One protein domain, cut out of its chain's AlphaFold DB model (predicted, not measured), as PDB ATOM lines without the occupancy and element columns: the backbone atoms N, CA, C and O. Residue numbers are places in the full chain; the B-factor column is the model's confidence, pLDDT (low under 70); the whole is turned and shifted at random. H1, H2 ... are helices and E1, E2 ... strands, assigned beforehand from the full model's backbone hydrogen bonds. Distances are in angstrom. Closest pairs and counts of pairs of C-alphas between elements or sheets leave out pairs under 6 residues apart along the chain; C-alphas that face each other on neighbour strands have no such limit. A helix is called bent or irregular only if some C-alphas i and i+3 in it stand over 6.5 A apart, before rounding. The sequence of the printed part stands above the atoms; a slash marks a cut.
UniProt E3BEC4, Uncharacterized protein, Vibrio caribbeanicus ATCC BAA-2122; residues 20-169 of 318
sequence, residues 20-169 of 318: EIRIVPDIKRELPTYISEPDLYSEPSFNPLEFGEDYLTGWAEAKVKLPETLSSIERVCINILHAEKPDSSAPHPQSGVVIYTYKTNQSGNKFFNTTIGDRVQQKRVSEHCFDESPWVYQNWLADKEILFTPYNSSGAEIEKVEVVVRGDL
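What this domain is: This is residues 20 to 169 of the 318 residues of an uncharacterized protein of Vibrio caribbeanicus ATCC BAA-2122 (UniProt E3BEC4). Two four-stranded sheets lie face to face as a sandwich with their strands crossed; H1 covers the outside of the sheet E2 E7 E4 E5, and H2 crosses that sheet's opposite face near one end. A long link from E1 to H1 loops round the body, and its residues 41 to 47 stick out. The printed part has 150 residues, with named elements in the order E1 H1 E2 E3 E4 E5 E6 H2 E7 E8, class mixed. The sheets, in the orders E1 E8 E3 E6 and E2 E7 E4 E5, are antiparallel throughout. The whole is compact, with a radius of gyration of the C-alphas of 15.6 A and spans of 51 by 40 by 26 A.

Where its parts are: Find C-alpha 20 at (-33.329, -30.496, 50.722), where E1, residues 20 to 23, begins. After a long link comes H1, residues 53 to 59, only just irregular: C-alphas 53 and 56 are 6.9 A apart. E2 is residues 62 to 65, and E3, residues 75 to 82, runs 22.7 A. Find C-alpha 94 at (-21.095, -8.227, 46.508); from there E4 runs 33.2 A to residue 104, and E5, residues 110 to 121, runs 34.0 A, the two forming a hairpin. Then come E6, residues 125 to 130, H2, residues 134 to 143, 14.4 A, and E7, residues 145 to 152, 23.0 A. E8, residues 158 to 167, runs 26.6 A to C-alpha 167 at (-33.925, -33.287, 44.456).

How they stand to each other: In the sandwich the facing parts are 8.8 A centre to centre, with strands at 47 degrees; both sheets are twisted. Four nested antiparallel pairs make a jelly roll, one long hairpin wound over both sheets. Look for N 21 and O 165, 2.8 A, in E1 with E8; N 64 and O 146, 2.9 A, in E2 with E7; N 78 and O 128, 2.8 A, in E3 with E6; and N 99 and O 116, 2.8 A, in E4 with E5. E8 and E3 have N 79 and O 162 at 2.8 A; E7 and E4 have N 98 and O 149 at 2.9 A. H1 runs along the strands, only just over E7 with 3 C-alphas falling on it, at a height over the sheet of 7.4 A; the closest C-alphas of the two are those of Thr 57 and Leu 147, 6.9 A apart. On the opposite face H2 is over E4, across the strands at 63 degrees on the local plane; their closest C-alphas, of Asn 139 and Lys 103, are 6.8 A apart. In H2 every O i to N i+4 pair is within hydrogen-bond range; in H1, 2 of 3 are.

The domain as a whole: The farthest C-alphas, of Ser 88 and Ser 107, are 51.7 A apart. The printed part has no cut. Its long links are E1 to H1 and E3 to E4. The mean pLDDT of the printed part is 81.0; residues 39 to 58 and 84 to 91 are under 70.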
ATOM      1  N   GLU A  20     -34.455 -31.425  50.565       86.25
ATOM      2  CA  GLU A  20     -33.329 -30.496  50.722       86.25
ATOM      3  C   GLU A  20     -32.143 -31.194  51.395       86.25
ATOM      4  O   GLU A  20     -32.150 -31.433  52.602       86.25
ATOM      5  N   ILE A  21     -31.096 -31.459  50.618       89.56
ATOM      6  CA  ILE A  21     -29.846 -32.067  51.067       89.56
ATOM      7  C   ILE A  21     -28.803 -30.968  51.268       89.56
ATOM      8  O   ILE A  21     -28.380 -30.305  50.320       89.56
ATOM      9  N   ARG A  22     -28.368 -30.777  52.511       90.69
ATOM     10  CA  ARG A  22     -27.389 -29.764  52.924       90.69
ATOM     11  C   ARG A  22     -26.005 -30.389  53.022       90.69
ATOM     12  O   ARG A  22     -25.809 -31.364  53.741       90.69
ATOM     13  N   ILE A  23     -25.036 -29.843  52.306       92.00
ATOM     14  CA  ILE A  23     -23.704 -30.423  52.159       92.00
ATOM     15  C   ILE A  23     -22.664 -29.339  52.438       92.00
ATOM     16  O   ILE A  23     -22.658 -28.279  51.812       92.00
ATOM     17  N   VAL A  24     -21.768 -29.603  53.390       90.31
ATOM     18  CA  VAL A  24     -20.572 -28.775  53.589       90.31
ATOM     19  C   VAL A  24     -19.544 -29.203  52.534       90.31
ATOM     20  O   VAL A  24     -19.209 -30.389  52.500       90.31
ATOM     21  N   PRO A  25     -19.081 -28.294  51.654       92.06
ATOM     22  CA  PRO A  25     -18.128 -28.621  50.600       92.06
ATOM     23  C   PRO A  25     -16.712 -28.837  51.154       92.06
ATOM     24  O   PRO A  25     -16.339 -28.266  52.179       92.06
ATOM     25  N   ASP A  26     -15.903 -29.593  50.414       90.19
ATOM     26  CA  ASP A  26     -14.450 -29.612  50.558       90.19
ATOM     27  C   ASP A  26     -13.908 -28.277  49.997       90.19
ATOM     28  O   ASP A  26     -14.130 -27.961  48.826       90.19
ATOM     29  N   ILE A  27     -13.218 -27.469  50.809       89.19
ATOM     30  CA  ILE A  27     -12.672 -26.157  50.404       89.19
ATOM     31  C   ILE A  27     -11.142 -26.227  50.432       89.19
ATOM     32  O   ILE A  27     -10.561 -26.718  51.397       89.19
ATOM     33  N   LYS A  28     -10.475 -25.736  49.378       88.00
ATOM     34  CA  LYS A  28      -9.003 -25.784  49.232       88.00
ATOM     35  C   LYS A  28      -8.245 -24.981  50.286       88.00
ATOM     36  O   LYS A  28      -7.085 -25.276  50.566       88.00
ATOM     37  N   ARG A  29      -8.880 -23.935  50.809       83.75
ATOM     38  CA  ARG A  29      -8.348 -23.027  51.826       83.75
ATOM     39  C   ARG A  29      -9.180 -23.200  53.087       83.75
ATOM     40  O   ARG A  29     -10.407 -23.171  53.015       83.75
ATOM     41  N   GLU A  30      -8.518 -23.365  54.226       85.75
ATOM     42  CA  GLU A  30      -9.191 -23.404  55.526       85.75
ATOM     43  C   GLU A  30      -9.967 -22.099  55.763       85.75
ATOM     44  O   GLU A  30      -9.504 -21.021  55.383       85.75
ATOM     45  N   LEU A  31     -11.155 -22.200  56.369       85.56
ATOM     46  CA  LEU A  31     -11.985 -21.048  56.729       85.56
ATOM     47  C   LEU A  31     -11.675 -20.576  58.168       85.56
ATOM     48  O   LEU A  31     -11.384 -21.418  59.019       85.56
ATOM     49  N   PRO A  32     -11.796 -19.270  58.483       86.50
ATOM     50  CA  PRO A  32     -12.252 -18.189  57.608       86.50
ATOM     51  C   PRO A  32     -11.209 -17.788  56.555       86.50
ATOM     52  O   PRO A  32     -10.007 -17.856  56.798       86.50
ATOM     53  N   THR A  33     -11.663 -17.381  55.366       88.06
ATOM     54  CA  THR A  33     -10.748 -17.057  54.257       88.06
ATOM     55  C   THR A  33     -11.282 -15.961  53.335       88.06
ATOM     56  O   THR A  33     -12.493 -15.803  53.180       88.06
ATOM     57  N   TYR A  34     -10.385 -15.216  52.689       85.81
ATOM     58  CA  TYR A  34     -10.740 -14.243  51.653       85.81
ATOM     59  C   TYR A  34     -10.471 -14.816  50.255       85.81
ATOM     60  O   TYR A  34      -9.345 -15.203  49.932       85.81
ATOM     61  N   ILE A  35     -11.510 -14.821  49.419       86.44
ATOM     62  CA  ILE A  35     -11.435 -15.152  47.994       86.44
ATOM     63  C   ILE A  35     -11.946 -13.935  47.223       86.44
ATOM     64  O   ILE A  35     -13.118 -13.568  47.324       86.44
ATOM     65  N   SER A  36     -11.053 -13.304  46.464       83.62
ATOM     66  CA  SER A  36     -11.400 -12.236  45.527       83.62
ATOM     67  C   SER A  36     -12.210 -12.776  44.353       83.62
ATOM     68  O   SER A  36     -12.011 -13.916  43.934       83.62
ATOM     69  N   GLU A  37     -13.048 -11.924  43.769       81.19
ATOM     70  CA  GLU A  37     -13.701 -12.165  42.478       81.19
ATOM     71  C   GLU A  37     -12.747 -12.781  41.429       81.19
ATOM     72  O   GLU A  37     -11.721 -12.171  41.116       81.19
ATOM     73  N   PRO A  38     -13.060 -13.974  40.879       74.88
ATOM     74  CA  PRO A  38     -12.315 -14.542  39.765       74.88
ATOM     75  C   PRO A  38     -12.481 -13.674  38.519       74.88
ATOM     76  O   PRO A  38     -13.608 -13.380  38.114       74.88
ATOM     77  N   ASP A  39     -11.372 -13.299  37.884       67.75
ATOM     78  CA  ASP A  39     -11.423 -12.578  36.616       67.75
ATOM     79  C   ASP A  39     -11.847 -13.539  35.492       67.75
ATOM     80  O   ASP A  39     -11.087 -14.400  35.049       67.75
ATOM     81  N   LEU A  40     -13.105 -13.405  35.065       56.91
ATOM     82  CA  LEU A  40     -13.710 -14.174  33.974       56.91
ATOM     83  C   LEU A  40     -13.398 -13.590  32.580       56.91
ATOM     84  O   LEU A  40     -13.869 -14.133  31.580       56.91
ATOM     85  N   TYR A  41     -12.659 -12.477  32.507       49.50
ATOM     86  CA  TYR A  41     -12.412 -11.701  31.289       49.50
ATOM     87  C   TYR A  41     -10.925 -11.563  30.937       49.50
ATOM     88  O   TYR A  41     -10.599 -11.414  29.758       49.50
ATOM     89  N   SER A  42     -10.011 -11.646  31.908       44.50
ATOM     90  CA  SER A  42      -8.598 -11.894  31.621       44.50
ATOM     91  C   SER A  42      -8.437 -13.325  31.116       44.50
ATOM     92  O   SER A  42      -8.719 -14.270  31.849       44.50
ATOM     93  N   GLU A  43      -7.971 -13.504  29.881       34.34
ATOM     94  CA  GLU A  43      -7.685 -14.832  29.343       34.34
ATOM     95  C   GLU A  43      -6.537 -15.512  30.122       34.34
ATOM     96  O   GLU A  43      -5.380 -15.095  29.985       34.34
ATOM     97  N   PRO A  44      -6.759 -16.650  30.809       43.88
ATOM     98  CA  PRO A  44      -5.841 -17.758  30.613       43.88
ATOM     99  C   PRO A  44      -5.937 -18.123  29.126       43.88
ATOM    100  O   PRO A  44      -7.035 -18.411  28.653       43.88
ATOM    101  N   SER A  45      -4.824 -18.037  28.387       42.72
ATOM    102  CA  SER A  45      -4.773 -18.106  26.912       42.72
ATOM    103  C   SER A  45      -5.747 -19.143  26.343       42.72
ATOM    104  O   SER A  45      -5.532 -20.348  26.499       42.72
ATOM    105  N   PHE A  46      -6.852 -18.668  25.759       45.97
ATOM    106  CA  PHE A  46      -8.129 -19.386  25.832       45.97
ATOM    107  C   PHE A  46      -8.239 -20.510  24.791       45.97
ATOM    108  O   PHE A  46      -8.886 -20.363  23.753       45.97
ATOM    109  N   ASN A  47      -7.591 -21.648  25.060       44.50
ATOM    110  CA  ASN A  47      -7.648 -22.833  24.209       44.50
ATOM    111  C   ASN A  47      -8.659 -23.873  24.742       44.50
ATOM    112  O   ASN A  47      -8.293 -24.706  25.576       44.50
ATOM    113  N   PRO A  48      -9.904 -23.921  24.221       45.31
ATOM    114  CA  PRO A  48     -10.908 -24.903  24.638       45.31
ATOM    115  C   PRO A  48     -10.555 -26.369  24.320       45.31
ATOM    116  O   PRO A  48     -11.317 -27.262  24.683       45.31
ATOM    117  N   LEU A  49      -9.422 -26.637  23.659       44.47
ATOM    118  CA  LEU A  49      -8.907 -27.984  23.392       44.47
ATOM    119  C   LEU A  49      -7.881 -28.474  24.435       44.47
ATOM    120  O   LEU A  49      -7.520 -29.648  24.400       44.47
ATOM    121  N   GLU A  50      -7.420 -27.618  25.355       46.25
ATOM    122  CA  GLU A  50      -6.459 -27.978  26.420       46.25
ATOM    123  C   GLU A  50      -7.122 -28.234  27.790       46.25
ATOM    124  O   GLU A  50      -6.474 -28.712  28.720       46.25
ATOM    125  N   PHE A  51      -8.427 -27.972  27.925       52.34
ATOM    126  CA  PHE A  51      -9.173 -28.125  29.180       52.34
ATOM    127  C   PHE A  51      -9.542 -29.587  29.489       52.34
ATOM    128  O   PHE A  51     -10.701 -29.987  29.365       52.34
ATOM    129  N   GLY A  52      -8.551 -30.374  29.917       53.47
ATOM    130  CA  GLY A  52      -8.764 -31.676  30.561       53.47
ATOM    131  C   GLY A  52      -9.380 -31.570  31.968       53.47
ATOM    132  O   GLY A  52      -9.551 -30.477  32.511       53.47
ATOM    133  N   GLU A  53      -9.682 -32.721  32.573       56.09
ATOM    134  CA  GLU A  53     -10.366 -32.853  33.876       56.09
ATOM    135  C   GLU A  53      -9.606 -32.235  35.069       56.09
ATOM    136  O   GLU A  53     -10.207 -31.914  36.092       56.09
ATOM    137  N   ASP A  54      -8.303 -31.990  34.945       57.84
ATOM    138  CA  ASP A  54      -7.529 -31.288  35.974       57.84
ATOM    139  C   ASP A  54      -7.731 -29.761  35.946       57.84
ATOM    140  O   ASP A  54      -7.458 -29.088  36.941       57.84
ATOM    141  N   TYR A  55      -8.205 -29.177  34.836       58.81
ATOM    142  CA  TYR A  55      -8.151 -27.725  34.636       58.81
ATOM    143  C   TYR A  55      -9.123 -26.956  35.541       58.81
ATOM    144  O   TYR A  55      -8.679 -26.172  36.378       58.81
ATOM    145  N   LEU A  56     -10.441 -27.179  35.433       61.59
ATOM    146  CA  LEU A  56     -11.416 -26.469  36.286       61.59
ATOM    147  C   LEU A  56     -11.254 -26.893  37.751       61.59
ATOM    148  O   LEU A  56     -11.408 -26.081  38.658       61.59
ATOM    149  N   THR A  57     -10.849 -28.143  37.970       62.12
ATOM    150  CA  THR A  57     -10.468 -28.703  39.273       62.12
ATOM    151  C   THR A  57      -9.283 -27.948  39.887       62.12
ATOM    152  O   THR A  57      -9.217 -27.793  41.105       62.12
ATOM    153  N   GLY A  58      -8.383 -27.388  39.071       66.75
ATOM    154  CA  GLY A  58      -7.327 -26.460  39.481       66.75
ATOM    155  C   GLY A  58      -7.843 -25.081  39.913       66.75
ATOM    156  O   GLY A  58      -7.373 -24.562  40.925       66.75
ATOM    157  N   TRP A  59      -8.850 -24.529  39.228       70.50
ATOM    158  CA  TRP A  59      -9.410 -23.187  39.490       70.50
ATOM    159  C   TRP A  59     -10.502 -23.124  40.570       70.50
ATOM    160  O   TRP A  59     -10.663 -22.083  41.202       70.50
ATOM    161  N   ALA A  60     -11.249 -24.205  40.798       84.44
ATOM    162  CA  ALA A  60     -12.333 -24.240  41.779       84.44
ATOM    163  C   ALA A  60     -11.800 -24.210  43.222       84.44
ATOM    164  O   ALA A  60     -11.083 -25.123  43.626       84.44
ATOM    165  N   GLU A  61     -12.129 -23.188  44.012       88.94
ATOM    166  CA  GLU A  61     -11.716 -23.097  45.424       88.94
ATOM    167  C   GLU A  61     -12.530 -24.027  46.346       88.94
ATOM    168  O   GLU A  61     -12.074 -24.356  47.443       88.94
ATOM    169  N   ALA A  62     -13.702 -24.488  45.900       92.12
ATOM    170  CA  ALA A  62     -14.582 -25.405  46.615       92.12
ATOM    171  C   ALA A  62     -15.137 -26.526  45.712       92.12
ATOM    172  O   ALA A  62     -15.310 -26.381  44.498       92.12
ATOM    173  N   LYS A  63     -15.438 -27.664  46.335       92.69
ATOM    174  CA  LYS A  63     -15.927 -28.892  45.703       92.69
ATOM    175  C   LYS A  63     -17.002 -29.510  46.586       92.69
ATOM    176  O   LYS A  63     -16.762 -29.766  47.761       92.69
ATOM    177  N   VAL A  64     -18.181 -29.785  46.039       93.69
ATOM    178  CA  VAL A  64     -19.201 -30.591  46.724       93.69
ATOM    179  C   VAL A  64     -19.276 -31.970  46.085       93.69
ATOM    180  O   VAL A  64     -19.207 -32.083  44.863       93.69
ATOM    181  N   LYS A  65     -19.452 -33.006  46.904       93.38
ATOM    182  CA  LYS A  65     -19.811 -34.351  46.443       93.38
ATOM    183  C   LYS A  65     -21.293 -34.573  46.689       93.38
ATOM    184  O   LYS A  65     -21.783 -34.275  47.778       93.38
ATOM    185  N   LEU A  66     -21.986 -35.057  45.671       94.12
ATOM    186  CA  LEU A  66     -23.406 -35.375  45.712       94.12
ATOM    187  C   LEU A  66     -23.584 -36.846  46.114       94.12
ATOM    188  O   LEU A  66     -22.788 -37.666  45.664       94.12
ATOM    189  N   PRO A  67     -24.609 -37.200  46.911       92.19
ATOM    190  CA  PRO A  67     -24.829 -38.589  47.299       92.19
ATOM    191  C   PRO A  67     -25.079 -39.507  46.099       92.19
ATOM    192  O   PRO A  67     -25.761 -39.121  45.141       92.19
ATOM    193  N   GLU A  68     -24.648 -40.763  46.186       91.06
ATOM    194  CA  GLU A  68     -24.981 -41.783  45.183       91.06
ATOM    195  C   GLU A  68     -26.501 -41.995  45.048       91.06
ATOM    196  O   GLU A  68     -27.012 -42.141  43.936       91.06
ATOM    197  N   THR A  69     -27.254 -41.850  46.143       90.50
ATOM    198  CA  THR A  69     -28.728 -41.912  46.156       90.50
ATOM    199  C   THR A  69     -29.423 -40.750  45.444       90.50
ATOM    200  O   THR A  69     -30.598 -40.863  45.097       90.50
ATOM    201  N   LEU A  70     -28.746 -39.620  45.210       92.44
ATOM    202  CA  LEU A  70     -29.363 -38.471  44.546       92.44
ATOM    203  C   LEU A  70     -29.621 -38.789  43.067       92.44
ATOM    204  O   LEU A  70     -28.681 -38.989  42.291       92.44
ATOM    205  N   SER A  71     -30.903 -38.828  42.695       90.94
ATOM    206  CA  SER A  71     -31.384 -39.308  41.392       90.94
ATOM    207  C   SER A  71     -31.920 -38.199  40.479       90.94
ATOM    208  O   SER A  71     -31.892 -38.340  39.255       90.94
ATOM    209  N   SER A  72     -32.350 -37.075  41.057       92.12
ATOM    210  CA  SER A  72     -32.770 -35.868  40.342       92.12
ATOM    211  C   SER A  72     -32.206 -34.615  41.022       92.12
ATOM    212  O   SER A  72     -31.740 -34.666  42.159       92.12
ATOM    213  N   ILE A  73     -32.244 -33.478  40.327       92.62
ATOM    214  CA  ILE A  73     -32.033 -32.148  40.909       92.62
ATOM    215  C   ILE A  73     -33.125 -31.244  40.336       92.62
ATOM    216  O   ILE A  73     -33.309 -31.189  39.120       92.62
ATOM    217  N   GLU A  74     -33.834 -30.532  41.206       90.69
ATOM    218  CA  GLU A  74     -34.730 -29.433  40.838       90.69
ATOM    219  C   GLU A  74     -34.008 -28.078  40.923       90.69
ATOM    220  O   GLU A  74     -34.192 -27.218  40.061       90.69
ATOM    221  N   ARG A  75     -33.185 -27.883  41.965       91.81
ATOM    222  CA  ARG A  75     -32.526 -26.607  42.297       91.81
ATOM    223  C   ARG A  75     -31.253 -26.840  43.107       91.81
ATOM    224  O   ARG A  75     -31.218 -27.730  43.958       91.81
ATOM    225  N   VAL A  76     -30.242 -25.995  42.914       94.06
ATOM    226  CA  VAL A  76     -29.073 -25.905  43.808       94.06
ATOM    227  C   VAL A  76     -28.969 -24.485  44.351       94.06
ATOM    228  O   VAL A  76     -29.080 -23.529  43.592       94.06
ATOM    229  N   CYS A  77     -28.733 -24.335  45.652       95.44
ATOM    230  CA  CYS A  77     -28.421 -23.058  46.287       95.44
ATOM    231  C   CYS A  77     -27.101 -23.156  47.057       95.44
ATOM    232  O   CYS A  77     -26.855 -24.132  47.755       95.44
ATOM    233  N   ILE A  78     -26.246 -22.144  46.953       96.62
ATOM    234  CA  ILE A  78     -24.962 -22.059  47.651       96.62
ATOM    235  C   ILE A  78     -25.046 -20.888  48.626       96.62
ATOM    236  O   ILE A  78     -25.168 -19.728  48.235       96.62
ATOM    237  N   ASN A  79     -25.020 -21.212  49.914       96.00
ATOM    238  CA  ASN A  79     -25.092 -20.272  51.018       96.00
ATOM    239  C   ASN A  79     -23.684 -19.950  51.517       96.00
ATOM    240  O   ASN A  79     -22.943 -20.845  51.926       96.00
ATOM    241  N   ILE A  80     -23.332 -18.666  51.511       94.31
ATOM    242  CA  ILE A  80     -22.049 -18.157  51.998       94.31
ATOM    243  C   ILE A  80     -22.305 -17.312  53.250       94.31
ATOM    244  O   ILE A  80     -22.995 -16.291  53.195       94.31
ATOM    245  N   LEU A  81     -21.758 -17.755  54.383       93.31
ATOM    246  CA  LEU A  81     -21.691 -16.996  55.628       93.31
ATOM    247  C   LEU A  81     -20.437 -16.117  55.595       93.31
ATOM    248  O   LEU A  81     -19.332 -16.619  55.391       93.31
ATOM    249  N   HIS A  82     -20.616 -14.824  55.828       90.00
ATOM    250  CA  HIS A  82     -19.566 -13.810  55.818       90.00
ATOM    251  C   HIS A  82     -19.376 -13.216  57.209       90.00
ATOM    252  O   HIS A  82     -20.360 -12.940  57.904       90.00
ATOM    253  N   ALA A  83     -18.124 -12.922  57.559       83.81
ATOM    254  CA  ALA A  83     -17.796 -12.140  58.743       83.81
ATOM    255  C   ALA A  83     -18.519 -10.782  58.702       83.81
ATOM    256  O   ALA A  83     -18.630 -10.153  57.648       83.81
ATOM    257  N   GLU A  84     -19.008 -10.298  59.851       68.75
ATOM    258  CA  GLU A  84     -19.978  -9.182  59.939       68.75
ATOM    259  C   GLU A  84     -19.466  -7.794  59.485       68.75
ATOM    260  O   GLU A  84     -20.150  -6.785  59.671       68.75
ATOM    261  N   LYS A  85     -18.271  -7.715  58.894       60.44
ATOM    262  CA  LYS A  85     -17.650  -6.489  58.384       60.44
ATOM    263  C   LYS A  85     -17.367  -6.596  56.879       60.44
ATOM    264  O   LYS A  85     -16.221  -6.835  56.505       60.44
ATOM    265  N   PRO A  86     -18.364  -6.357  56.004       57.09
ATOM    266  CA  PRO A  86     -18.058  -5.834  54.676       57.09
ATOM    267  C   PRO A  86     -17.257  -4.535  54.832       57.09
ATOM    268  O   PRO A  86     -17.550  -3.722  55.714       57.09
ATOM    269  N   ASP A  87     -16.238  -4.344  53.995       58.66
ATOM    270  CA  ASP A  87     -15.404  -3.142  54.059       58.66
ATOM    271  C   ASP A  87     -16.253  -1.901  53.738       58.66
ATOM    272  O   ASP A  87     -16.839  -1.787  52.659       58.66
ATOM    273  N   SER A  88     -16.320  -0.955  54.678       55.06
ATOM    274  CA  SER A  88     -17.101   0.279  54.546       55.06
ATOM    275  C   SER A  88     -16.575   1.237  53.471       55.06
ATOM    276  O   SER A  88     -17.259   2.207  53.143       55.06
ATOM    277  N   SER A  89     -15.391   0.974  52.910       60.12
ATOM    278  CA  SER A  89     -14.850   1.680  51.747       60.12
ATOM    279  C   SER A  89     -15.368   1.152  50.401       60.12
ATOM    280  O   SER A  89     -15.265   1.868  49.404       60.12
ATOM    281  N   ALA A  90     -15.960  -0.050  50.351       62.88
ATOM    282  CA  ALA A  90     -16.461  -0.655  49.118       62.88
ATOM    283  C   ALA A  90     -17.877  -0.140  48.763       62.88
ATOM    284  O   ALA A  90     -18.840  -0.442  49.475       62.88
ATOM    285  N   PRO A  91     -18.067   0.603  47.653       62.44
ATOM    286  CA  PRO A  91     -19.398   0.992  47.206       62.44
ATOM    287  C   PRO A  91     -20.128  -0.227  46.624       62.44
ATOM    288  O   PRO A  91     -19.826  -0.668  45.520       62.44
ATOM    289  N   HIS A  92     -21.125  -0.731  47.358       74.88
ATOM    290  CA  HIS A  92     -21.912  -1.931  47.031       74.88
ATOM    291  C   HIS A  92     -21.096  -3.242  47.081       74.88
ATOM    292  O   HIS A  92     -20.823  -3.838  46.040       74.88
ATOM    293  N   PRO A  93     -20.741  -3.734  48.286       84.56
ATOM    294  CA  PRO A  93     -20.112  -5.044  48.442       84.56
ATOM    295  C   PRO A  93     -21.012  -6.157  47.876       84.56
ATOM    296  O   PRO A  93     -22.224  -6.180  48.125       84.56
ATOM    297  N   GLN A  94     -20.420  -7.082  47.119       88.00
ATOM    298  CA  GLN A  94     -21.095  -8.227  46.508       88.00
ATOM    299  C   GLN A  94     -20.499  -9.542  47.011       88.00
ATOM    300  O   GLN A  94     -19.281  -9.682  47.111       88.00
ATOM    301  N   SER A  95     -21.391 -10.494  47.281       91.06
ATOM    302  CA  SER A  95     -21.082 -11.922  47.366       91.06
ATOM    303  C   SER A  95     -21.311 -12.516  45.979       91.06
ATOM    304  O   SER A  95     -22.219 -12.071  45.267       91.06
ATOM    305  N   GLY A  96     -20.541 -13.525  45.595       91.31
ATOM    306  CA  GLY A  96     -20.720 -14.205  44.320       91.31
ATOM    307  C   GLY A  96     -20.267 -15.657  44.336       91.31
ATOM    308  O   GLY A  96     -19.526 -16.097  45.215       91.31
ATOM    309  N   VAL A  97     -20.714 -16.399  43.327       91.88
ATOM    310  CA  VAL A  97     -20.280 -17.774  43.060       91.88
ATOM    311  C   VAL A  97     -20.003 -17.937  41.571       91.88
ATOM    312  O   VAL A  97     -20.765 -17.456  40.733       91.88
ATOM    313  N   VAL A  98     -18.907 -18.624  41.250       89.19
ATOM    314  CA  VAL A  98     -18.608 -19.157  39.916       89.19
ATOM    315  C   VAL A  98     -18.711 -20.679  39.986       89.19
ATOM    316  O   VAL A  98     -17.925 -21.287  40.702       89.19
ATOM    317  N   ILE A  99     -19.646 -21.304  39.273       87.44
ATOM    318  CA  ILE A  99     -19.734 -22.767  39.132       87.44
ATOM    319  C   ILE A  99     -19.122 -23.185  37.795       87.44
ATOM    320  O   ILE A  99     -19.383 -22.573  36.755       87.44
ATOM    321  N   TYR A 100     -18.335 -24.255  37.817       84.06
ATOM    322  CA  TYR A 100     -17.660 -24.816  36.655       84.06
ATOM    323  C   TYR A 100     -18.353 -26.111  36.218       84.06
ATOM    324  O   TYR A 100     -18.655 -26.968  37.049       84.06
ATOM    325  N   THR A 101     -18.605 -26.275  34.915       78.06
ATOM    326  CA  THR A 101     -19.226 -27.494  34.370       78.06
ATOM    327  C   THR A 101     -18.361 -28.162  33.305       78.06
ATOM    328  O   THR A 101     -17.860 -27.515  32.375       78.06
ATOM    329  N   TYR A 102     -18.223 -29.480  33.428       75.56
ATOM    330  CA  TYR A 102     -17.675 -30.343  32.391       75.56
ATOM    331  C   TYR A 102     -18.777 -30.858  31.459       75.56
ATOM    332  O   TYR A 102     -19.974 -30.733  31.724       75.56
ATOM    333  N   LYS A 103     -18.344 -31.463  30.356       75.12
ATOM    334  CA  LYS A 103     -19.135 -32.341  29.502       75.12
ATOM    335  C   LYS A 103     -18.270 -33.507  29.053       75.12
ATOM    336  O   LYS A 103     -17.096 -33.323  28.741       75.12
ATOM    337  N   THR A 104     -18.859 -34.690  28.961       75.06
ATOM    338  CA  THR A 104     -18.170 -35.895  28.480       75.06
ATOM    339  C   THR A 104     -18.342 -36.050  26.966       75.06
ATOM    340  O   THR A 104     -19.434 -35.850  26.425       75.06
ATOM    341  N   ASN A 105     -17.262 -36.377  26.251       75.50
ATOM    342  CA  ASN A 105     -17.292 -36.643  24.810       75.50
ATOM    343  C   ASN A 105     -17.601 -38.123  24.491       75.50
ATOM    344  O   ASN A 105     -17.697 -38.963  25.382       75.50
ATOM    345  N   GLN A 106     -17.741 -38.463  23.202       77.75
ATOM    346  CA  GLN A 106     -18.059 -39.833  22.757       77.75
ATOM    347  C   GLN A 106     -16.997 -40.890  23.122       77.75
ATOM    348  O   GLN A 106     -17.293 -42.080  23.067       77.75
ATOM    349  N   SER A 107     -15.786 -40.469  23.497       78.38
ATOM    350  CA  SER A 107     -14.692 -41.342  23.936       78.38
ATOM    351  C   SER A 107     -14.611 -41.493  25.460       78.38
ATOM    352  O   SER A 107     -13.715 -42.179  25.940       78.38
ATOM    353  N   GLY A 108     -15.507 -40.851  26.221       73.50
ATOM    354  CA  GLY A 108     -15.496 -40.858  27.688       73.50
ATOM    355  C   GLY A 108     -14.640 -39.763  28.337       73.50
ATOM    356  O   GLY A 108     -14.609 -39.680  29.560       73.50
ATOM    357  N   ASN A 109     -13.982 -38.893  27.563       75.81
ATOM    358  CA  ASN A 109     -13.140 -37.833  28.128       75.81
ATOM    359  C   ASN A 109     -13.988 -36.608  28.494       75.81
ATOM    360  O   ASN A 109     -14.770 -36.131  27.661       75.81
ATOM    361  N   LYS A 110     -13.777 -36.052  29.690       72.06
ATOM    362  CA  LYS A 110     -14.333 -34.751  30.085       72.06
ATOM    363  C   LYS A 110     -13.586 -33.595  29.419       72.06
ATOM    364  O   LYS A 110     -12.376 -33.663  29.210       72.06
ATOM    365  N   PHE A 111     -14.321 -32.532  29.117       71.06
ATOM    366  CA  PHE A 111     -13.804 -31.238  28.676       71.06
ATOM    367  C   PHE A 111     -14.675 -30.106  29.245       71.06
ATOM    368  O   PHE A 111     -15.827 -30.340  29.616       71.06
ATOM    369  N   PHE A 112     -14.141 -28.886  29.351       70.50
ATOM    370  CA  PHE A 112     -14.917 -27.718  29.797       70.50
ATOM    371  C   PHE A 112     -16.128 -27.456  28.888       70.50
ATOM    372  O   PHE A 112     -16.009 -27.497  27.663       70.50
ATOM    373  N   ASN A 113     -17.279 -27.134  29.487       71.31
ATOM    374  CA  ASN A 113     -18.500 -26.814  28.753       71.31
ATOM    375  C   ASN A 113     -18.996 -25.384  28.999       71.31
ATOM    376  O   ASN A 113     -19.132 -24.621  28.047       71.31
ATOM    377  N   THR A 114     -19.305 -25.027  30.248       72.44
ATOM    378  CA  THR A 114     -19.741 -23.664  30.589       72.44
ATOM    379  C   THR A 114     -19.408 -23.285  32.028       72.44
ATOM    380  O   THR A 114     -19.250 -24.145  32.901       72.44
ATOM    381  N   THR A 115     -19.345 -21.979  32.260       76.50
ATOM    382  CA  THR A 115     -19.209 -21.349  33.570       76.50
ATOM    383  C   THR A 115     -20.520 -20.646  33.898       76.50
ATOM    384  O   THR A 115     -21.030 -19.886  33.075       76.50
ATOM    385  N   ILE A 116     -21.062 -20.886  35.089       81.56
ATOM    386  CA  ILE A 116     -22.295 -20.259  35.580       81.56
ATOM    387  C   ILE A 116     -21.895 -19.291  36.694       81.56
ATOM    388  O   ILE A 116     -21.199 -19.684  37.627       81.56
ATOM    389  N   GLY A 117     -22.284 -18.022  36.590       83.69
ATOM    390  CA  GLY A 117     -21.905 -16.985  37.548       83.69
ATOM    391  C   GLY A 117     -23.122 -16.274  38.126       83.69
ATOM    392  O   GLY A 117     -23.947 -15.778  37.364       83.69
ATOM    393  N   ASP A 118     -23.194 -16.178  39.452       87.94
ATOM    394  CA  ASP A 118     -24.197 -15.376  40.163       87.94
ATOM    395  C   ASP A 118     -23.537 -14.360  41.113       87.94
ATOM    396  O   ASP A 118     -22.419 -14.573  41.597       87.94
ATOM    397  N   ARG A 119     -24.228 -13.238  41.356       89.44
ATOM    398  CA  ARG A 119     -23.810 -12.139  42.237       89.44
ATOM    399  C   ARG A 119     -25.008 -11.528  42.948       89.44
ATOM    400  O   ARG A 119     -25.941 -11.043  42.312       89.44
ATOM    401  N   VAL A 120     -24.918 -11.430  44.272       89.81
ATOM    402  CA  VAL A 120     -25.927 -10.773  45.111       89.81
ATOM    403  C   VAL A 120     -25.278  -9.695  45.973       89.81
ATOM    404  O   VAL A 120     -24.079  -9.730  46.253       89.81
ATOM    405  N   GLN A 121     -26.072  -8.726  46.434       88.81
ATOM    406  CA  GLN A 121     -25.610  -7.780  47.450       88.81
ATOM    407  C   GLN A 121     -25.154  -8.554  48.694       88.81
ATOM    408  O   GLN A 121     -25.937  -9.326  49.252       88.81
ATOM    409  N   GLN A 122     -23.915  -8.320  49.132       87.44
ATOM    410  CA  GLN A 122     -23.326  -9.045  50.251       87.44
ATOM    411  C   GLN A 122     -24.127  -8.797  51.538       87.44
ATOM    412  O   GLN A 122     -24.364  -7.658  51.950       87.44
ATOM    413  N   LYS A 123     -24.539  -9.889  52.177       87.62
ATOM    414  CA  LYS A 123     -25.198  -9.951  53.489       87.62
ATOM    415  C   LYS A 123     -24.404 -10.902  54.385       87.62
ATOM    416  O   LYS A 123     -23.600 -11.680  53.878       87.62
ATOM    417  N   ARG A 124     -24.690 -10.918  55.697       87.62
ATOM    418  CA  ARG A 124     -24.090 -11.894  56.630       87.62
ATOM    419  C   ARG A 124     -24.271 -13.337  56.146       87.62
ATOM    420  O   ARG A 124     -23.320 -14.099  56.193       87.62
ATOM    421  N   VAL A 125     -25.452 -13.692  55.639       91.62
ATOM    422  CA  VAL A 125     -25.650 -14.897  54.819       91.62
ATOM    423  C   VAL A 125     -26.108 -14.447  53.441       91.62
ATOM    424  O   VAL A 125     -27.117 -13.749  53.323       91.62
ATOM    425  N   SER A 126     -25.344 -14.818  52.419       92.75
ATOM    426  CA  SER A 126     -25.642 -14.553  51.013       92.75
ATOM    427  C   SER A 126     -25.987 -15.873  50.326       92.75
ATOM    428  O   SER A 126     -25.187 -16.805  50.346       92.75
ATOM    429  N   GLU A 127     -27.193 -15.954  49.768       95.44
ATOM    430  CA  GLU A 127     -27.723 -17.140  49.092       95.44
ATOM    431  C   GLU A 127     -27.623 -16.959  47.574       95.44
ATOM    432  O   GLU A 127     -28.085 -15.949  47.042       95.44
ATOM    433  N   HIS A 128     -27.041 -17.951  46.901       94.94
ATOM    434  CA  HIS A 128     -26.855 -18.006  45.453       94.94
ATOM    435  C   HIS A 128     -27.607 -19.214  44.898       94.94
ATOM    436  O   HIS A 128     -27.137 -20.337  45.058       94.94
ATOM    437  N   CYS A 129     -28.781 -19.020  44.298       93.31
ATOM    438  CA  CYS A 129     -29.609 -20.120  43.797       93.31
ATOM    439  C   CYS A 129     -29.613 -20.205  42.271       93.31
ATOM    440  O   CYS A 129     -29.791 -19.207  41.578       93.31
ATOM    441  N   PHE A 130     -29.504 -21.432  41.777       88.44
ATOM    442  CA  PHE A 130     -29.348 -21.779  40.375       88.44
ATOM    443  C   PHE A 130     -30.550 -22.623  39.938       88.44
ATOM    444  O   PHE A 130     -30.710 -23.757  40.390       88.44
ATOM    445  N   ASP A 131     -31.395 -22.036  39.086       84.44
ATOM    446  CA  ASP A 131     -32.532 -22.681  38.415       84.44
ATOM    447  C   ASP A 131     -32.112 -23.037  36.979       84.44
ATOM    448  O   ASP A 131     -32.470 -22.371  36.006       84.44
ATOM    449  N   GLU A 132     -31.240 -24.037  36.869       85.56
ATOM    450  CA  GLU A 132     -30.471 -24.321  35.657       85.56
ATOM    451  C   GLU A 132     -31.171 -25.242  34.654       85.56
ATOM    452  O   GLU A 132     -32.177 -25.899  34.932       85.56
ATOM    453  N   SER A 133     -30.615 -25.310  33.441       82.81
ATOM    454  CA  SER A 133     -31.121 -26.248  32.434       82.81
ATOM    455  C   SER A 133     -30.959 -27.710  32.902       82.81
ATOM    456  O   SER A 133     -29.904 -28.056  33.442       82.81
ATOM    457  N   PRO A 134     -31.918 -28.623  32.625       84.38
ATOM    458  CA  PRO A 134     -31.823 -30.026  33.056       84.38
ATOM    459  C   PRO A 134     -30.558 -30.758  32.586       84.38
ATOM    460  O   PRO A 134     -30.142 -31.735  33.201       84.38
ATOM    461  N   TRP A 135     -29.921 -30.279  31.513       83.88
ATOM    462  CA  TRP A 135     -28.639 -30.798  31.046       83.88
ATOM    463  C   TRP A 135     -27.500 -30.537  32.051       83.88
ATOM    464  O   TRP A 135     -26.686 -31.429  32.273       83.88
ATOM    465  N   VAL A 136     -27.449 -29.367  32.701       86.38
ATOM    466  CA  VAL A 136     -26.430 -29.054  33.726       86.38
ATOM    467  C   VAL A 136     -26.553 -30.031  34.894       86.38
ATOM    468  O   VAL A 136     -25.588 -30.710  35.243       86.38
ATOM    469  N   TYR A 137     -27.772 -30.185  35.417       90.12
ATOM    470  CA  TYR A 137     -28.086 -31.131  36.485       90.12
ATOM    471  C   TYR A 137     -27.726 -32.576  36.123       90.12
ATOM    472  O   TYR A 137     -27.158 -33.283  36.948       90.12
ATOM    473  N   GLN A 138     -27.981 -33.012  34.884       88.88
ATOM    474  CA  GLN A 138     -27.591 -34.348  34.415       88.88
ATOM    475  C   GLN A 138     -26.073 -34.578  34.427       88.88
ATOM    476  O   GLN A 138     -25.651 -35.707  34.661       88.88
ATOM    477  N   ASN A 139     -25.246 -33.547  34.212       86.56
ATOM    478  CA  ASN A 139     -23.787 -33.700  34.285       86.56
ATOM    479  C   ASN A 139     -23.316 -33.723  35.746       86.56
ATOM    480  O   ASN A 139     -22.515 -34.584  36.085       86.56
ATOM    481  N   TRP A 140     -23.868 -32.886  36.635       90.56
ATOM    482  CA  TRP A 140     -23.573 -32.969  38.075       90.56
ATOM    483  C   TRP A 140     -24.013 -34.304  38.694       90.56
ATOM    484  O   TRP A 140     -23.287 -34.864  39.510       90.56
ATOM    485  N   LEU A 141     -25.159 -34.855  38.277       90.94
ATOM    486  CA  LEU A 141     -25.629 -36.183  38.694       90.94
ATOM    487  C   LEU A 141     -24.738 -37.323  38.174       90.94
ATOM    488  O   LEU A 141     -24.573 -38.316  38.879       90.94
ATOM    489  N   ALA A 142     -24.166 -37.188  36.972       88.06
ATOM    490  CA  ALA A 142     -23.267 -38.182  36.380       88.06
ATOM    491  C   ALA A 142     -21.833 -38.115  36.940       88.06
ATOM    492  O   ALA A 142     -21.199 -39.153  37.105       88.06
ATOM    493  N   ASP A 143     -21.341 -36.915  37.256       85.94
ATOM    494  CA  ASP A 143     -20.040 -36.694  37.903       85.94
ATOM    495  C   ASP A 143     -20.101 -36.846  39.437       85.94
ATOM    496  O   ASP A 143     -19.057 -36.883  40.085       85.94
ATOM    497  N   LYS A 144     -21.314 -36.899  40.013       91.31
ATOM    498  CA  LYS A 144     -21.612 -36.838  41.459       91.31
ATOM    499  C   LYS A 144     -20.915 -35.674  42.174       91.31
ATOM    500  O   LYS A 144     -20.536 -35.757  43.342       91.31
ATOM    501  N   GLU A 145     -20.773 -34.549  41.477       91.19
ATOM    502  CA  GLU A 145     -19.888 -33.462  41.885       91.19
ATOM    503  C   GLU A 145     -20.343 -32.092  41.364       91.19
ATOM    504  O   GLU A 145     -20.848 -31.969  40.247       91.19
ATOM    505  N   ILE A 146     -20.109 -31.044  42.164       91.44
ATOM    506  CA  ILE A 146     -20.189 -29.642  41.725       91.44
ATOM    507  C   ILE A 146     -18.901 -28.926  42.146       91.44
ATOM    508  O   ILE A 146     -18.586 -28.838  43.336       91.44
ATOM    509  N   LEU A 147     -18.168 -28.394  41.165       89.88
ATOM    510  CA  LEU A 147     -16.972 -27.574  41.361       89.88
ATOM    511  C   LEU A 147     -17.333 -26.093  41.287       89.88
ATOM    512  O   LEU A 147     -17.969 -25.663  40.323       89.88
ATOM    513  N   PHE A 148     -16.906 -25.294  42.263       91.31
ATOM    514  CA  PHE A 148     -17.221 -23.869  42.294       91.31
ATOM    515  C   PHE A 148     -16.190 -23.031  43.062       91.31
ATOM    516  O   PHE A 148     -15.387 -23.541  43.836       91.31
ATOM    517  N   THR A 149     -16.228 -21.719  42.860       91.62
ATOM    518  CA  THR A 149     -15.453 -20.730  43.610       91.62
ATOM    519  C   THR A 149     -16.420 -19.705  44.203       91.62
ATOM    520  O   THR A 149     -16.991 -18.912  43.447       91.62
ATOM    521  N   PRO A 150     -16.654 -19.719  45.528       92.88
ATOM    522  CA  PRO A 150     -17.341 -18.638  46.228       92.88
ATOM    523  C   PRO A 150     -16.377 -17.454  46.402       92.88
ATOM    524  O   PRO A 150     -15.196 -17.665  46.665       92.88
ATOM    525  N   TYR A 151     -16.855 -16.219  46.251       89.81
ATOM    526  CA  TYR A 151     -16.005 -15.023  46.277       89.81
ATOM    527  C   TYR A 151     -16.711 -13.777  46.818       89.81
ATOM    528  O   TYR A 151     -17.940 -13.706  46.869       89.81
ATOM    529  N   ASN A 152     -15.906 -12.771  47.164       87.06
ATOM    530  CA  ASN A 152     -16.346 -11.432  47.537       87.06
ATOM    531  C   ASN A 152     -15.708 -10.353  46.650       87.06
ATOM    532  O   ASN A 152     -14.561 -10.478  46.215       87.06
ATOM    533  N   SER A 153     -16.434  -9.248  46.451       80.19
ATOM    534  CA  SER A 153     -15.888  -7.994  45.902       80.19
ATOM    535  C   SER A 153     -15.422  -7.000  46.982       80.19
ATOM    536  O   SER A 153     -14.942  -5.913  46.661       80.19
ATOM    537  N   SER A 154     -15.555  -7.355  48.266       77.56
ATOM    538  CA  SER A 154     -15.064  -6.584  49.417       77.56
ATOM    539  C   SER A 154     -14.198  -7.453  50.332       77.56
ATOM    540  O   SER A 154     -14.349  -8.672  50.335       77.56
ATOM    541  N   GLY A 155     -13.312  -6.846  51.129       73.81
ATOM    542  CA  GLY A 155     -12.340  -7.541  51.993       73.81
ATOM    543  C   GLY A 155     -12.913  -8.311  53.195       73.81
ATOM    544  O   GLY A 155     -12.228  -8.447  54.203       73.81
ATOM    545  N   ALA A 156     -14.160  -8.774  53.121       83.12
ATOM    546  CA  ALA A 156     -14.773  -9.635  54.122       83.12
ATOM    547  C   ALA A 156     -14.358 -11.101  53.935       83.12
ATOM    548  O   ALA A 156     -14.324 -11.620  52.815       83.12
ATOM    549  N   GLU A 157     -14.118 -11.781  55.049       88.44
ATOM    550  CA  GLU A 157     -13.817 -13.210  55.080       88.44
ATOM    551  C   GLU A 157     -15.099 -14.053  55.003       88.44
ATOM    552  O   GLU A 157     -16.131 -13.718  55.593       88.44
ATOM    553  N   ILE A 158     -15.011 -15.176  54.294       91.31
ATOM    554  CA  ILE A 158     -16.019 -16.234  54.264       91.31
ATOM    555  C   ILE A 158     -15.794 -17.124  55.491       91.31
ATOM    556  O   ILE A 158     -14.743 -17.747  55.608       91.31
ATOM    557  N   GLU A 159     -16.771 -17.193  56.397       92.38
ATOM    558  CA  GLU A 159     -16.732 -17.996  57.632       92.38
ATOM    559  C   GLU A 159     -17.224 -19.437  57.415       92.38
ATOM    560  O   GLU A 159     -16.719 -20.369  58.037       92.38
ATOM    561  N   LYS A 160     -18.222 -19.635  56.542       93.44
ATOM    562  CA  LYS A 160     -18.780 -20.954  56.189       93.44
ATOM    563  C   LYS A 160     -19.351 -20.931  54.770       93.44
ATOM    564  O   LYS A 160     -19.944 -19.937  54.358       93.44
ATOM    565  N   VAL A 161     -19.267 -22.062  54.073       94.75
ATOM    566  CA  VAL A 161     -20.058 -22.349  52.868       94.75
ATOM    567  C   VAL A 161     -20.952 -23.569  53.124       94.75
ATOM    568  O   VAL A 161     -20.543 -24.513  53.798       94.75
ATOM    569  N   GLU A 162     -22.178 -23.554  52.608       94.88
ATOM    570  CA  GLU A 162     -23.123 -24.677  52.632       94.88
ATOM    571  C   GLU A 162     -23.837 -24.767  51.281       94.88
ATOM    572  O   GLU A 162     -24.427 -23.791  50.823       94.88
ATOM    573  N   VAL A 163     -23.801 -25.934  50.641       95.62
ATOM    574  CA  VAL A 163     -24.567 -26.212  49.422       95.62
ATOM    575  C   VAL A 163     -25.876 -26.883  49.823       95.62
ATOM    576  O   VAL A 163     -25.867 -27.845  50.581       95.62
ATOM    577  N   VAL A 164     -27.001 -26.393  49.318       95.12
ATOM    578  CA  VAL A 164     -28.332 -26.979  49.491       95.12
ATOM    579  C   VAL A 164     -28.793 -27.468  48.125       95.12
ATOM    580  O   VAL A 164     -29.008 -26.669  47.214       95.12
ATOM    581  N   VAL A 165     -28.917 -28.780  47.968       94.00
ATOM    582  CA  VAL A 165     -29.393 -29.420  46.740       94.00
ATOM    583  C   VAL A 165     -30.803 -29.916  46.989       94.00
ATOM    584  O   VAL A 165     -31.024 -30.671  47.929       94.00
ATOM    585  N   ARG A 166     -31.755 -29.490  46.161       92.38
ATOM    586  CA  ARG A 166     -33.137 -29.961  46.214       92.38
ATOM    587  C   ARG A 166     -33.367 -30.970  45.093       92.38
ATOM    588  O   ARG A 166     -33.217 -30.605  43.927       92.38
ATOM    589  N   GLY A 167     -33.727 -32.206  45.429       89.56
ATOM    590  CA  GLY A 167     -33.925 -33.287  44.456       89.56
ATOM    591  C   GLY A 167     -34.424 -34.592  45.078       89.56
ATOM    592  O   GLY A 167     -34.577 -34.692  46.292       89.56
ATOM    593  N   ASP A 168     -34.697 -35.595  44.249       88.75
ATOM    594  CA  ASP A 168     -35.277 -36.870  44.682       88.75
ATOM    595  C   ASP A 168     -34.191 -37.905  45.004       88.75
ATOM    596  O   ASP A 168     -33.277 -38.143  44.199       88.75
ATOM    597  N   LEU A 169     -34.322 -38.583  46.148       88.31
ATOM    598  CA  LEU A 169     -33.520 -39.762  46.466       88.31
ATOM    599  C   LEU A 169     -34.131 -41.032  45.859       88.31
ATOM    600  O   LEU A 169     -35.324 -41.305  45.998       88.31
TER     601      LEU A 169